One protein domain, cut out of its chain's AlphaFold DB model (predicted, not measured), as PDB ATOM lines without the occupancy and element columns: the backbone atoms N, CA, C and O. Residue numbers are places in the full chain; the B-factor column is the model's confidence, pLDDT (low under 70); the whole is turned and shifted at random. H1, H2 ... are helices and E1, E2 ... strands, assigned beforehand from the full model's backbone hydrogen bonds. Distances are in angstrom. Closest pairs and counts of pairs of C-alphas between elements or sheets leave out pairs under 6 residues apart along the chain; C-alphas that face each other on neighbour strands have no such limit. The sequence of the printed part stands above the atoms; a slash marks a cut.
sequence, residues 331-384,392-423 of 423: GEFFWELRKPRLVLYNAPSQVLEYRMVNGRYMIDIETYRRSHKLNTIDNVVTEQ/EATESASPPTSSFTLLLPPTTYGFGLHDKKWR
ATOM      1  N   GLY A 331     -35.856  45.715 -13.820       94.75
ATOM      2  CA  GLY A 331     -36.210  45.930 -15.216       94.75
ATOM      3  C   GLY A 331     -35.422  47.057 -15.867       94.75
ATOM      4  O   GLY A 331     -34.887  46.883 -16.955       94.75
ATOM      5  N   GLU A 332     -35.278  48.184 -15.176       94.06
ATOM      6  CA  GLU A 332     -34.432  49.298 -15.618       94.06
ATOM      7  C   GLU A 332     -32.985  48.842 -15.830       94.06
ATOM      8  O   GLU A 332     -32.404  49.096 -16.882       94.06
ATOM      9  N   PHE A 333     -32.424  48.078 -14.885       93.06
ATOM     10  CA  PHE A 333     -31.091  47.505 -15.055       93.06
ATOM     11  C   PHE A 333     -31.040  46.490 -16.206       93.06
ATOM     12  O   PHE A 333     -30.118  46.530 -17.016       93.06
ATOM     13  N   PHE A 334     -32.037  45.609 -16.321       94.31
ATOM     14  CA  PHE A 334     -32.126  44.604 -17.382       94.31
ATOM     15  C   PHE A 334     -32.185  45.254 -18.768       94.31
ATOM     16  O   PHE A 334     -31.550  44.774 -19.705       94.31
ATOM     17  N   TRP A 335     -32.896  46.374 -18.904       93.69
ATOM     18  CA  TRP A 335     -32.959  47.143 -20.144       93.69
ATOM     19  C   TRP A 335     -31.569  47.560 -20.635       93.69
ATOM     20  O   TRP A 335     -31.289  47.517 -21.836       93.69
ATOM     21  N   GLU A 336     -30.667  47.914 -19.721       92.62
ATOM     22  CA  GLU A 336     -29.282  48.254 -20.050       92.62
ATOM     23  C   GLU A 336     -28.471  47.051 -20.556       92.62
ATOM     24  O   GLU A 336     -27.503  47.239 -21.293       92.62
ATOM     25  N   LEU A 337     -28.874  45.828 -20.198       92.44
ATOM     26  CA  LEU A 337     -28.223  44.574 -20.598       92.44
ATOM     27  C   LEU A 337     -28.594  44.123 -22.015       92.44
ATOM     28  O   LEU A 337     -28.036  43.146 -22.515       92.44
ATOM     29  N   ARG A 338     -29.522  44.827 -22.682       91.44
ATOM     30  CA  ARG A 338     -29.867  44.548 -24.086       91.44
ATOM     31  C   ARG A 338     -28.689  44.793 -25.034       91.44
ATOM     32  O   ARG A 338     -28.635  44.197 -26.105       91.44
ATOM     33  N   LYS A 339     -27.768  45.682 -24.642       91.00
ATOM     34  CA  LYS A 339     -26.519  45.990 -25.350       91.00
ATOM     35  C   LYS A 339     -25.349  45.322 -24.618       91.00
ATOM     36  O   LYS A 339     -25.436  45.161 -23.400       91.00
ATOM     37  N   PRO A 340     -24.258  44.960 -25.322       92.56
ATOM     38  CA  PRO A 340     -23.103  44.333 -24.696       92.56
ATOM     39  C   PRO A 340     -22.602  45.130 -23.491       92.56
ATOM     40  O   PRO A 340     -22.291  46.318 -23.613       92.56
ATOM     41  N   ARG A 341     -22.537  44.491 -22.320       93.94
ATOM     42  CA  ARG A 341     -22.194  45.178 -21.074       93.94
ATOM     43  C   ARG A 341     -21.411  44.297 -20.115       93.94
ATOM     44  O   ARG A 341     -21.799  43.174 -19.809       93.94
ATOM     45  N   LEU A 342     -20.326  44.855 -19.581       93.38
ATOM     46  CA  LEU A 342     -19.578  44.250 -18.486       93.38
ATOM     47  C   LEU A 342     -20.282  44.539 -17.156       93.38
ATOM     48  O   LEU A 342     -20.501  45.699 -16.802       93.38
ATOM     49  N   VAL A 343     -20.600  43.487 -16.410       91.81
ATOM     50  CA  VAL A 343     -21.287  43.551 -15.119       91.81
ATOM     51  C   VAL A 343     -20.447  42.864 -14.047       91.81
ATOM     52  O   VAL A 343     -19.843  41.813 -14.268       91.81
ATOM     53  N   LEU A 344     -20.415  43.476 -12.864       88.88
ATOM     54  CA  LEU A 344     -19.909  42.855 -11.647       88.88
ATOM     55  C   LEU A 344     -21.080  42.188 -10.934       88.88
ATOM     56  O   LEU A 344     -22.040  42.863 -10.564       88.88
ATOM     57  N   TYR A 345     -21.005  40.874 -10.750       83.12
ATOM     58  CA  TYR A 345     -22.063  40.102 -10.116       83.12
ATOM     59  C   TYR A 345     -21.491  39.127  -9.091       83.12
ATOM     60  O   TYR A 345     -20.581  38.343  -9.368       83.12
ATOM     61  N   ASN A 346     -22.062  39.180  -7.892       77.25
ATOM     62  CA  ASN A 346     -21.753  38.267  -6.802       77.25
ATOM     63  C   ASN A 346     -22.823  37.185  -6.786       77.25
ATOM     64  O   ASN A 346     -23.870  37.353  -6.162       77.25
ATOM     65  N   ALA A 347     -22.571  36.094  -7.505       64.88
ATOM     66  CA  ALA A 347     -23.528  35.003  -7.572       64.88
ATOM     67  C   ALA A 347     -23.739  34.377  -6.177       64.88
ATOM     68  O   ALA A 347     -22.763  34.146  -5.450       64.88
ATOM     69  N   PRO A 348     -24.992  34.065  -5.797       64.50
ATOM     70  CA  PRO A 348     -25.279  33.292  -4.598       64.50
ATOM     71  C   PRO A 348     -24.524  31.960  -4.622       64.50
ATOM     72  O   PRO A 348     -24.397  31.322  -5.668       64.50
ATOM     73  N   SER A 349     -24.065  31.497  -3.459       55.34
ATOM     74  CA  SER A 349     -23.229  30.293  -3.330       55.34
ATOM     75  C   SER A 349     -23.869  28.986  -3.815       55.34
ATOM     76  O   SER A 349     -23.183  27.979  -3.876       55.34
ATOM     77  N   GLN A 350     -25.163  28.988  -4.139       51.72
ATOM     78  CA  GLN A 350     -25.880  27.829  -4.680       51.72
ATOM     79  C   GLN A 350     -25.705  27.667  -6.203       51.72
ATOM     80  O   GLN A 350     -25.931  26.577  -6.713       51.72
ATOM     81  N   VAL A 351     -25.284  28.715  -6.927       51.22
ATOM     82  CA  VAL A 351     -25.162  28.703  -8.404       51.22
ATOM     83  C   VAL A 351     -23.733  28.381  -8.871       51.22
ATOM     84  O   VAL A 351     -23.515  27.967 -10.010       51.22
ATOM     85  N   LEU A 352     -22.736  28.556  -8.001       52.59
ATOM     86  CA  LEU A 352     -21.326  28.334  -8.319       52.59
ATOM     87  C   LEU A 352     -20.703  27.321  -7.352       52.59
ATOM     88  O   LEU A 352     -20.767  27.514  -6.142       52.59
ATOM     89  N   GLU A 353     -19.987  26.325  -7.884       51.06
ATOM     90  CA  GLU A 353     -19.110  25.433  -7.096       51.06
ATOM     91  C   GLU A 353     -18.001  26.204  -6.350       51.06
ATOM     92  O   GLU A 353     -17.433  25.707  -5.381       51.06
ATOM     93  N   TYR A 354     -17.711  27.441  -6.772       54.84
ATOM     94  CA  TYR A 354     -16.730  28.322  -6.148       54.84
ATOM     95  C   TYR A 354     -17.327  29.709  -5.886       54.84
ATOM     96  O   TYR A 354     -17.812  30.378  -6.802       54.84
ATOM     97  N   ARG A 355     -17.274  30.171  -4.632       54.41
ATOM     98  CA  ARG A 355     -17.794  31.482  -4.218       54.41
ATOM     99  C   ARG A 355     -16.854  32.585  -4.731       54.41
ATOM    100  O   ARG A 355     -15.903  32.963  -4.055       54.41
ATOM    101  N   MET A 356     -17.094  33.081  -5.945       59.81
ATOM    102  CA  MET A 356     -16.327  34.195  -6.509       59.81
ATOM    103  C   MET A 356     -16.862  35.528  -5.979       59.81
ATOM    104  O   MET A 356     -17.969  35.945  -6.312       59.81
ATOM    105  N   VAL A 357     -16.060  36.202  -5.155       60.28
ATOM    106  CA  VAL A 357     -16.301  37.600  -4.778       60.28
ATOM    107  C   VAL A 357     -15.904  38.480  -5.967       60.28
ATOM    108  O   VAL A 357     -14.780  38.391  -6.453       60.28
ATOM    109  N   ASN A 358     -16.823  39.324  -6.433       67.00
ATOM    110  CA  ASN A 358     -16.706  40.227  -7.583       67.00
ATOM    111  C   ASN A 358     -16.485  39.524  -8.932       67.00
ATOM    112  O   ASN A 358     -15.583  39.886  -9.694       67.00
ATOM    113  N   GLY A 359     -17.327  38.538  -9.253       80.19
ATOM    114  CA  GLY A 359     -17.319  37.899 -10.567       80.19
ATOM    115  C   GLY A 359     -17.585  38.912 -11.685       80.19
ATOM    116  O   GLY A 359     -18.567  39.653 -11.650       80.19
ATOM    117  N   ARG A 360     -16.692  38.965 -12.677       90.12
ATOM    118  CA  ARG A 360     -16.856  39.785 -13.884       90.12
ATOM    119  C   ARG A 360     -17.535  38.981 -14.986       90.12
ATOM    120  O   ARG A 360     -16.986  37.970 -15.427       90.12
ATOM    121  N   TYR A 361     -18.674  39.476 -15.454       91.69
ATOM    122  CA  TYR A 361     -19.476  38.849 -16.496       91.69
ATOM    123  C   TYR A 361     -19.658  39.801 -17.670       91.69
ATOM    124  O   TYR A 361     -20.086  40.939 -17.485       91.69
ATOM    125  N   MET A 362     -19.338  39.345 -18.878       94.25
ATOM    126  CA  MET A 362     -19.734  40.040 -20.099       94.25
ATOM    127  C   MET A 362     -21.113  39.541 -20.516       94.25
ATOM    128  O   MET A 362     -21.280  38.360 -20.820       94.25
ATOM    129  N   ILE A 363     -22.094  40.432 -20.529       93.88
ATOM    130  CA  ILE A 363     -23.432  40.140 -21.031       93.88
ATOM    131  C   ILE A 363     -23.458  40.582 -22.484       93.88
ATOM    132  O   ILE A 363     -23.441  41.772 -22.768       93.88
ATOM    133  N   ASP A 364     -23.440  39.615 -23.393       92.69
ATOM    134  CA  ASP A 364     -23.523  39.825 -24.836       92.69
ATOM    135  C   ASP A 364     -24.342  38.681 -25.436       92.69
ATOM    136  O   ASP A 364     -23.834  37.600 -25.748       92.69
ATOM    137  N   ILE A 365     -25.648  38.914 -25.541       89.38
ATOM    138  CA  ILE A 365     -26.591  37.886 -25.974       89.38
ATOM    139  C   ILE A 365     -26.443  37.565 -27.462       89.38
ATOM    140  O   ILE A 365     -26.723  36.440 -27.884       89.38
ATOM    141  N   GLU A 366     -25.939  38.498 -28.267       87.81
ATOM    142  CA  GLU A 366     -25.641  38.219 -29.667       87.81
ATOM    143  C   GLU A 366     -24.476  37.225 -29.784       87.81
ATOM    144  O   GLU A 366     -24.588  36.218 -30.493       87.81
ATOM    145  N   THR A 367     -23.396  37.445 -29.032       89.25
ATOM    146  CA  THR A 367     -22.258  36.515 -28.975       89.25
ATOM    147  C   THR A 367     -22.652  35.173 -28.344       89.25
ATOM    148  O   THR A 367     -22.258  34.115 -28.855       89.25
ATOM    149  N   TYR A 368     -23.491  35.174 -27.300       88.31
ATOM    150  CA  TYR A 368     -24.073  33.949 -26.739       88.31
ATOM    151  C   TYR A 368     -24.821  33.152 -27.814       88.31
ATOM    152  O   TYR A 368     -24.524  31.980 -28.055       88.31
ATOM    153  N   ARG A 369     -25.732  33.802 -28.546       83.25
ATOM    154  CA  ARG A 369     -26.485  33.162 -29.629       83.25
ATOM    155  C   ARG A 369     -25.577  32.622 -30.722       83.25
ATOM    156  O   ARG A 369     -25.793  31.501 -31.161       83.25
ATOM    157  N   ARG A 370     -24.569  33.372 -31.176       84.25
ATOM    158  CA  ARG A 370     -23.645  32.897 -32.224       84.25
ATOM    159  C   ARG A 370     -22.882  31.645 -31.786       84.25
ATOM    160  O   ARG A 370     -22.743  30.724 -32.582       84.25
ATOM    161  N   SER A 371     -22.450  31.589 -30.527       78.88
ATOM    162  CA  SER A 371     -21.734  30.430 -29.976       78.88
ATOM    163  C   SER A 371     -22.631  29.212 -29.712       78.88
ATOM    164  O   SER A 371     -22.148  28.089 -29.813       78.88
ATOM    165  N   HIS A 372     -23.929  29.404 -29.442       76.38
ATOM    166  CA  HIS A 372     -24.852  28.313 -29.087       76.38
ATOM    167  C   HIS A 372     -25.807  27.895 -30.217       76.38
ATOM    168  O   HIS A 372     -26.297  26.768 -30.214       76.38
ATOM    169  N   LYS A 373     -26.021  28.727 -31.248       63.88
ATOM    170  CA  LYS A 373     -26.743  28.334 -32.477       63.88
ATOM    171  C   LYS A 373     -26.054  27.179 -33.212       63.88
ATOM    172  O   LYS A 373     -26.740  26.382 -33.836       63.88
ATOM    173  N   LEU A 374     -24.732  27.049 -33.080       50.97
ATOM    174  CA  LEU A 374     -23.960  25.912 -33.600       50.97
ATOM    175  C   LEU A 374     -24.263  24.582 -32.884       50.97
ATOM    176  O   LEU A 374     -24.045  23.530 -33.471       50.97
ATOM    177  N   ASN A 375     -24.805  24.620 -31.662       46.72
ATOM    178  CA  ASN A 375     -25.057  23.431 -30.839       46.72
ATOM    179  C   ASN A 375     -26.539  23.017 -30.780       46.72
ATOM    180  O   ASN A 375     -26.850  21.967 -30.226       46.72
ATOM    181  N   THR A 376     -27.459  23.825 -31.321       44.69
ATOM    182  CA  THR A 376     -28.913  23.690 -31.080       44.69
ATOM    183  C   THR A 376     -29.709  23.414 -32.364       44.69
ATOM    184  O   THR A 376     -30.836  23.880 -32.505       44.69
ATOM    185  N   ILE A 377     -29.127  22.697 -33.332       45.47
ATOM    186  CA  ILE A 377     -29.819  22.367 -34.593       45.47
ATOM    187  C   ILE A 377     -30.890  21.271 -34.397       45.47
ATOM    188  O   ILE A 377     -31.816  21.207 -35.195       45.47
ATOM    189  N   ASP A 378     -30.862  20.494 -33.303       36.94
ATOM    190  CA  ASP A 378     -31.685  19.274 -33.225       36.94
ATOM    191  C   ASP A 378     -32.891  19.267 -32.270       36.94
ATOM    192  O   ASP A 378     -33.696  18.353 -32.388       36.94
ATOM    193  N   ASN A 379     -33.104  20.218 -31.348       36.53
ATOM    194  CA  ASN A 379     -34.202  20.073 -30.365       36.53
ATOM    195  C   ASN A 379     -34.753  21.395 -29.805       36.53
ATOM    196  O   ASN A 379     -34.600  21.675 -28.616       36.53
ATOM    197  N   VAL A 380     -35.440  22.207 -30.611       36.44
ATOM    198  CA  VAL A 380     -36.284  23.278 -30.052       36.44
ATOM    199  C   VAL A 380     -37.661  23.203 -30.685       36.44
ATOM    200  O   VAL A 380     -37.856  23.588 -31.835       36.44
ATOM    201  N   VAL A 381     -38.628  22.714 -29.902       37.31
ATOM    202  CA  VAL A 381     -40.031  23.094 -30.067       37.31
ATOM    203  C   VAL A 381     -40.039  24.614 -29.978       37.31
ATOM    204  O   VAL A 381     -39.817  25.172 -28.906       37.31
ATOM    205  N   THR A 382     -40.168  25.287 -31.117       40.78
ATOM    206  CA  THR A 382     -40.242  26.741 -31.175       40.78
ATOM    207  C   THR A 382     -41.492  27.147 -30.406       40.78
ATOM    208  O   THR A 382     -42.603  27.046 -30.922       40.78
ATOM    209  N   GLU A 383     -41.326  27.580 -29.157       52.34
ATOM    210  CA  GLU A 383     -42.315  28.438 -28.518       52.34
ATOM    211  C   GLU A 383     -42.468  29.645 -29.448       52.34
ATOM    212  O   GLU A 383     -41.559  30.466 -29.580       52.34
ATOM    213  N   GLN A 384     -43.556  29.674 -30.217       55.78
ATOM    214  CA  GLN A 384     -43.784  30.730 -31.189       55.78
ATOM    215  C   GLN A 384     -43.989  32.036 -30.422       55.78
ATOM    216  O   GLN A 384     -44.933  32.165 -29.646       55.78
ATOM    217  N   GLU A 392     -37.424  50.032 -33.246       82.94
ATOM    218  CA  GLU A 392     -37.333  51.447 -32.897       82.94
ATOM    219  C   GLU A 392     -37.445  51.643 -31.380       82.94
ATOM    220  O   GLU A 392     -36.645  52.357 -30.774       82.94
ATOM    221  N   ALA A 393     -38.389  50.937 -30.747       82.62
ATOM    222  CA  ALA A 393     -38.557  50.943 -29.298       82.62
ATOM    223  C   ALA A 393     -37.365  50.283 -28.581       82.62
ATOM    224  O   ALA A 393     -36.935  50.757 -27.533       82.62
ATOM    225  N   THR A 394     -36.792  49.226 -29.164       83.12
ATOM    226  CA  THR A 394     -35.620  48.519 -28.616       83.12
ATOM    227  C   THR A 394     -34.349  49.380 -28.645       83.12
ATOM    228  O   THR A 394     -33.521  49.307 -27.730       83.12
ATOM    229  N   GLU A 395     -34.183  50.221 -29.667       85.12
ATOM    230  CA  GLU A 395     -33.017  51.105 -29.799       85.12
ATOM    231  C   GLU A 395     -33.100  52.382 -28.958       85.12
ATOM    232  O   GLU A 395     -32.064  53.001 -28.687       85.12
ATOM    233  N   SER A 396     -34.295  52.739 -28.478       86.12
ATOM    234  CA  SER A 396     -34.505  53.861 -27.559       86.12
ATOM    235  C   SER A 396     -33.592  53.783 -26.330       86.12
ATOM    236  O   SER A 396     -33.285  52.702 -25.824       86.12
ATOM    237  N   ALA A 397     -33.154  54.939 -25.822       86.50
ATOM    238  CA  ALA A 397     -32.338  55.015 -24.612       86.50
ATOM    239  C   ALA A 397     -33.116  54.531 -23.378       86.50
ATOM    240  O   ALA A 397     -32.609  53.701 -22.620       86.50
ATOM    241  N   SER A 398     -34.355  54.997 -23.219       86.56
ATOM    242  CA  SER A 398     -35.264  54.600 -22.145       86.56
ATOM    243  C   SER A 398     -36.109  53.389 -22.547       86.56
ATOM    244  O   SER A 398     -36.444  53.261 -23.731       86.56
ATOM    245  N   PRO A 399     -36.473  52.518 -21.587       87.75
ATOM    246  CA  PRO A 399     -37.406  51.436 -21.855       87.75
ATOM    247  C   PRO A 399     -38.775  51.988 -22.283       87.75
ATOM    248  O   PRO A 399     -39.111  53.130 -21.943       87.75
ATOM    249  N   PRO A 400     -39.575  51.176 -22.995       84.06
ATOM    250  CA  PRO A 400     -41.002  51.413 -23.142       84.06
ATOM    251  C   PRO A 400     -41.697  51.447 -21.775       84.06
ATOM    252  O   PRO A 400     -41.071  51.224 -20.739       84.06
ATOM    253  N   THR A 401     -42.988  51.740 -21.797       70.12
ATOM    254  CA  THR A 401     -43.816  52.236 -20.696       70.12
ATOM    255  C   THR A 401     -43.715  51.510 -19.356       70.12
ATOM    256  O   THR A 401     -43.136  50.437 -19.217       70.12
ATOM    257  N   SER A 402     -44.265  52.132 -18.310       67.44
ATOM    258  CA  SER A 402     -43.931  51.798 -16.920       67.44
ATOM    259  C   SER A 402     -44.151  50.325 -16.539       67.44
ATOM    260  O   SER A 402     -43.375  49.800 -15.733       67.44
ATOM    261  N   SER A 403     -45.143  49.647 -17.128       86.50
ATOM    262  CA  SER A 403     -45.426  48.230 -16.887       86.50
ATOM    263  C   SER A 403     -44.357  47.307 -17.486       86.50
ATOM    264  O   SER A 403     -44.005  46.301 -16.873       86.50
ATOM    265  N   PHE A 404     -43.768  47.666 -18.635       90.31
ATOM    266  CA  PHE A 404     -42.807  46.840 -19.371       90.31
ATOM    267  C   PHE A 404     -41.613  46.460 -18.496       90.31
ATOM    268  O   PHE A 404     -41.243  45.289 -18.412       90.31
ATOM    269  N   THR A 405     -41.055  47.437 -17.775       92.75
ATOM    270  CA  THR A 405     -39.933  47.211 -16.848       92.75
ATOM    271  C   THR A 405     -40.271  46.224 -15.728       92.75
ATOM    272  O   THR A 405     -39.402  45.473 -15.293       92.75
ATOM    273  N   LEU A 406     -41.532  46.150 -15.294       94.19
ATOM    274  CA  LEU A 406     -41.956  45.206 -14.258       94.19
ATOM    275  C   LEU A 406     -41.939  43.759 -14.764       94.19
ATOM    276  O   LEU A 406     -41.670  42.841 -13.991       94.19
ATOM    277  N   LEU A 407     -42.190  43.565 -16.059       93.75
ATOM    278  CA  LEU A 407     -42.391  42.264 -16.698       93.75
ATOM    279  C   LEU A 407     -41.101  41.637 -17.252       93.75
ATOM    280  O   LEU A 407     -41.155  40.573 -17.873       93.75
ATOM    281  N   LEU A 408     -39.944  42.280 -17.058       93.31
ATOM    282  CA  LEU A 408     -38.679  41.780 -17.591       93.31
ATOM    283  C   LEU A 408     -38.159  40.546 -16.829       93.31
ATOM    284  O   LEU A 408     -38.343  40.452 -15.602       93.31
ATOM    285  N   PRO A 409     -37.476  39.616 -17.537       91.81
ATOM    286  CA  PRO A 409     -36.963  38.382 -16.955       91.81
ATOM    287  C   PRO A 409     -36.102  38.608 -15.705       91.81
ATOM    288  O   PRO A 409     -35.397  39.616 -15.595       91.81
ATOM    289  N   PRO A 410     -36.109  37.658 -14.753       91.50
ATOM    290  CA  PRO A 410     -35.281  37.755 -13.558       91.50
ATOM    291  C   PRO A 410     -33.789  37.527 -13.838       91.50
ATOM    292  O   PRO A 410     -32.953  38.005 -13.073       91.50
ATOM    293  N   THR A 411     -33.456  36.797 -14.905       89.12
ATOM    294  CA  THR A 411     -32.100  36.345 -15.229       89.12
ATOM    295  C   THR A 411     -31.815  36.470 -16.726       89.12
ATOM    296  O   THR A 411     -32.726  36.526 -17.554       89.12
ATOM    297  N   THR A 412     -30.532  36.548 -17.073       89.94
ATOM    298  CA  THR A 412     -30.025  36.535 -18.450       89.94
ATOM    299  C   THR A 412     -28.656  35.864 -18.472       89.94
ATOM    300  O   THR A 412     -28.010  35.763 -17.426       89.94
ATOM    301  N   TYR A 413     -28.206  35.439 -19.651       88.94
ATOM    302  CA  TYR A 413     -26.914  34.783 -19.805       88.94
ATOM    303  C   TYR A 413     -25.746  35.768 -19.709       88.94
ATOM    304  O   TYR A 413     -25.763  36.843 -20.317       88.94
ATOM    305  N   GLY A 414     -24.694  35.368 -18.999       90.50
ATOM    306  CA  GLY A 414     -23.450  36.124 -18.876       90.50
ATOM    307  C   GLY A 414     -22.218  35.242 -19.049       90.50
ATOM    308  O   GLY A 414     -22.131  34.146 -18.500       90.50
ATOM    309  N   PHE A 415     -21.223  35.731 -19.788       91.12
ATOM    310  CA  PHE A 415     -19.937  35.057 -19.938       91.12
ATOM    311  C   PHE A 415     -19.006  35.424 -18.782       91.12
ATOM    312  O   PHE A 415     -18.534  36.563 -18.689       91.12
ATOM    313  N   GLY A 416     -18.727  34.465 -17.903       90.00
ATOM    314  CA  GLY A 416     -17.785  34.621 -16.802       90.00
ATOM    315  C   GLY A 416     -16.359  34.766 -17.325       90.00
ATOM    316  O   GLY A 416     -15.789  33.835 -17.888       90.00
ATOM    317  N   LEU A 417     -15.736  35.929 -17.115       88.19
ATOM    318  CA  LEU A 417     -14.368  36.180 -17.593       88.19
ATOM    319  C   LEU A 417     -13.308  35.368 -16.836       88.19
ATOM    320  O   LEU A 417     -12.200  35.181 -17.334       88.19
ATOM    321  N   HIS A 418     -13.644  34.891 -15.637       83.06
ATOM    322  CA  HIS A 418     -12.738  34.126 -14.785       83.06
ATOM    323  C   HIS A 418     -12.663  32.652 -15.184       83.06
ATOM    324  O   HIS A 418     -11.572  32.113 -15.347       83.06
ATOM    325  N   ASP A 419     -13.815  32.007 -15.349       83.56
ATOM    326  CA  ASP A 419     -13.924  30.585 -15.679       83.56
ATOM    327  C   ASP A 419     -14.131  30.328 -17.177       83.56
ATOM    328  O   ASP A 419     -14.076  29.175 -17.606       83.56
ATOM    329  N   LYS A 420     -14.315  31.391 -17.973       88.12
ATOM    330  CA  LYS A 420     -14.537  31.365 -19.426       88.12
ATOM    331  C   LYS A 420     -15.759  30.533 -19.821       88.12
ATOM    332  O   LYS A 420     -15.733  29.839 -20.838       88.12
ATOM    333  N   LYS A 421     -16.825  30.588 -19.015       85.81
ATOM    334  CA  LYS A 421     -18.077  29.854 -19.247       85.81
ATOM    335  C   LYS A 421     -19.272  30.796 -19.323       85.81
ATOM    336  O   LYS A 421     -19.323  31.805 -18.627       85.81
ATOM    337  N   TRP A 422     -20.247  30.435 -20.151       85.31
ATOM    338  CA  TRP A 422     -21.575  31.044 -20.122       85.31
ATOM    339  C   TRP A 422     -22.369  30.490 -18.944       85.31
ATOM    340  O   TRP A 422     -22.271  29.296 -18.643       85.31
ATOM    341  N   ARG A 423     -23.101  31.365 -18.261       80.31
ATOM    342  CA  ARG A 423     -23.922  31.054 -17.091       80.31
ATOM    343  C   ARG A 423     -25.246  31.781 -17.155       80.31
ATOM    344  O   ARG A 423     -25.256  32.875 -17.766       80.31
TER     345      ARG A 423
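This is residues 331 to 384 and 392 to 423 of the 423 residues of an uncharacterized protein of Gibberella nygamai (UniProt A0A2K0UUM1). With little regular structure, this is a loose fold: the chain's end folds back beside E2 of the hairpin E1 and E2, H1 and H4 meet away from it, and residues 373 to 384 stick out. The printed part has 86 residues, 34 in named elements, ordered H1, E1, E2, H2, H3, H4; the class is mixed. Radius of gyration of the C-alphas is 15.0 A, spans 39 by 35 by 21 A.

H1, residues 331 to 336, touches H4, residues 402 to 406; their closest C-alphas, Gly 331 and Thr 405, are 4.3 A apart. E1, residues 341 to 345, and E2, residues 359 to 363, form an antiparallel hairpin; N 343 and O 361, 2.8 A apart, are within hydrogen-bond range. Residues 361 to 362 pair antiparallel with 415 to 416. H2, residues 365 to 373, and H3, residues 392 to 395, touch no helix. Every O i to N i+4 pair is within hydrogen-bond range in H2, 1 of 2 in H1, 0 of 1 in H4, which has 1 of 2 O i to N i+3 pairs; H3 is too short.

H1 begins at C-alpha 331 (-36.210, 45.930, -15.216). E1 spans 12.1 A, E2 12.3 A, H2 11.6 A. H4 ends at C-alpha 406 (-41.956, 45.206, -14.258).

Residues 385 to 391 are not printed; C-alphas 384 and 392 are 21.8 A apart. The link E1 to E2 is long. Residues 347 to 358, 373 to 384 and 402 have pLDDT under 70.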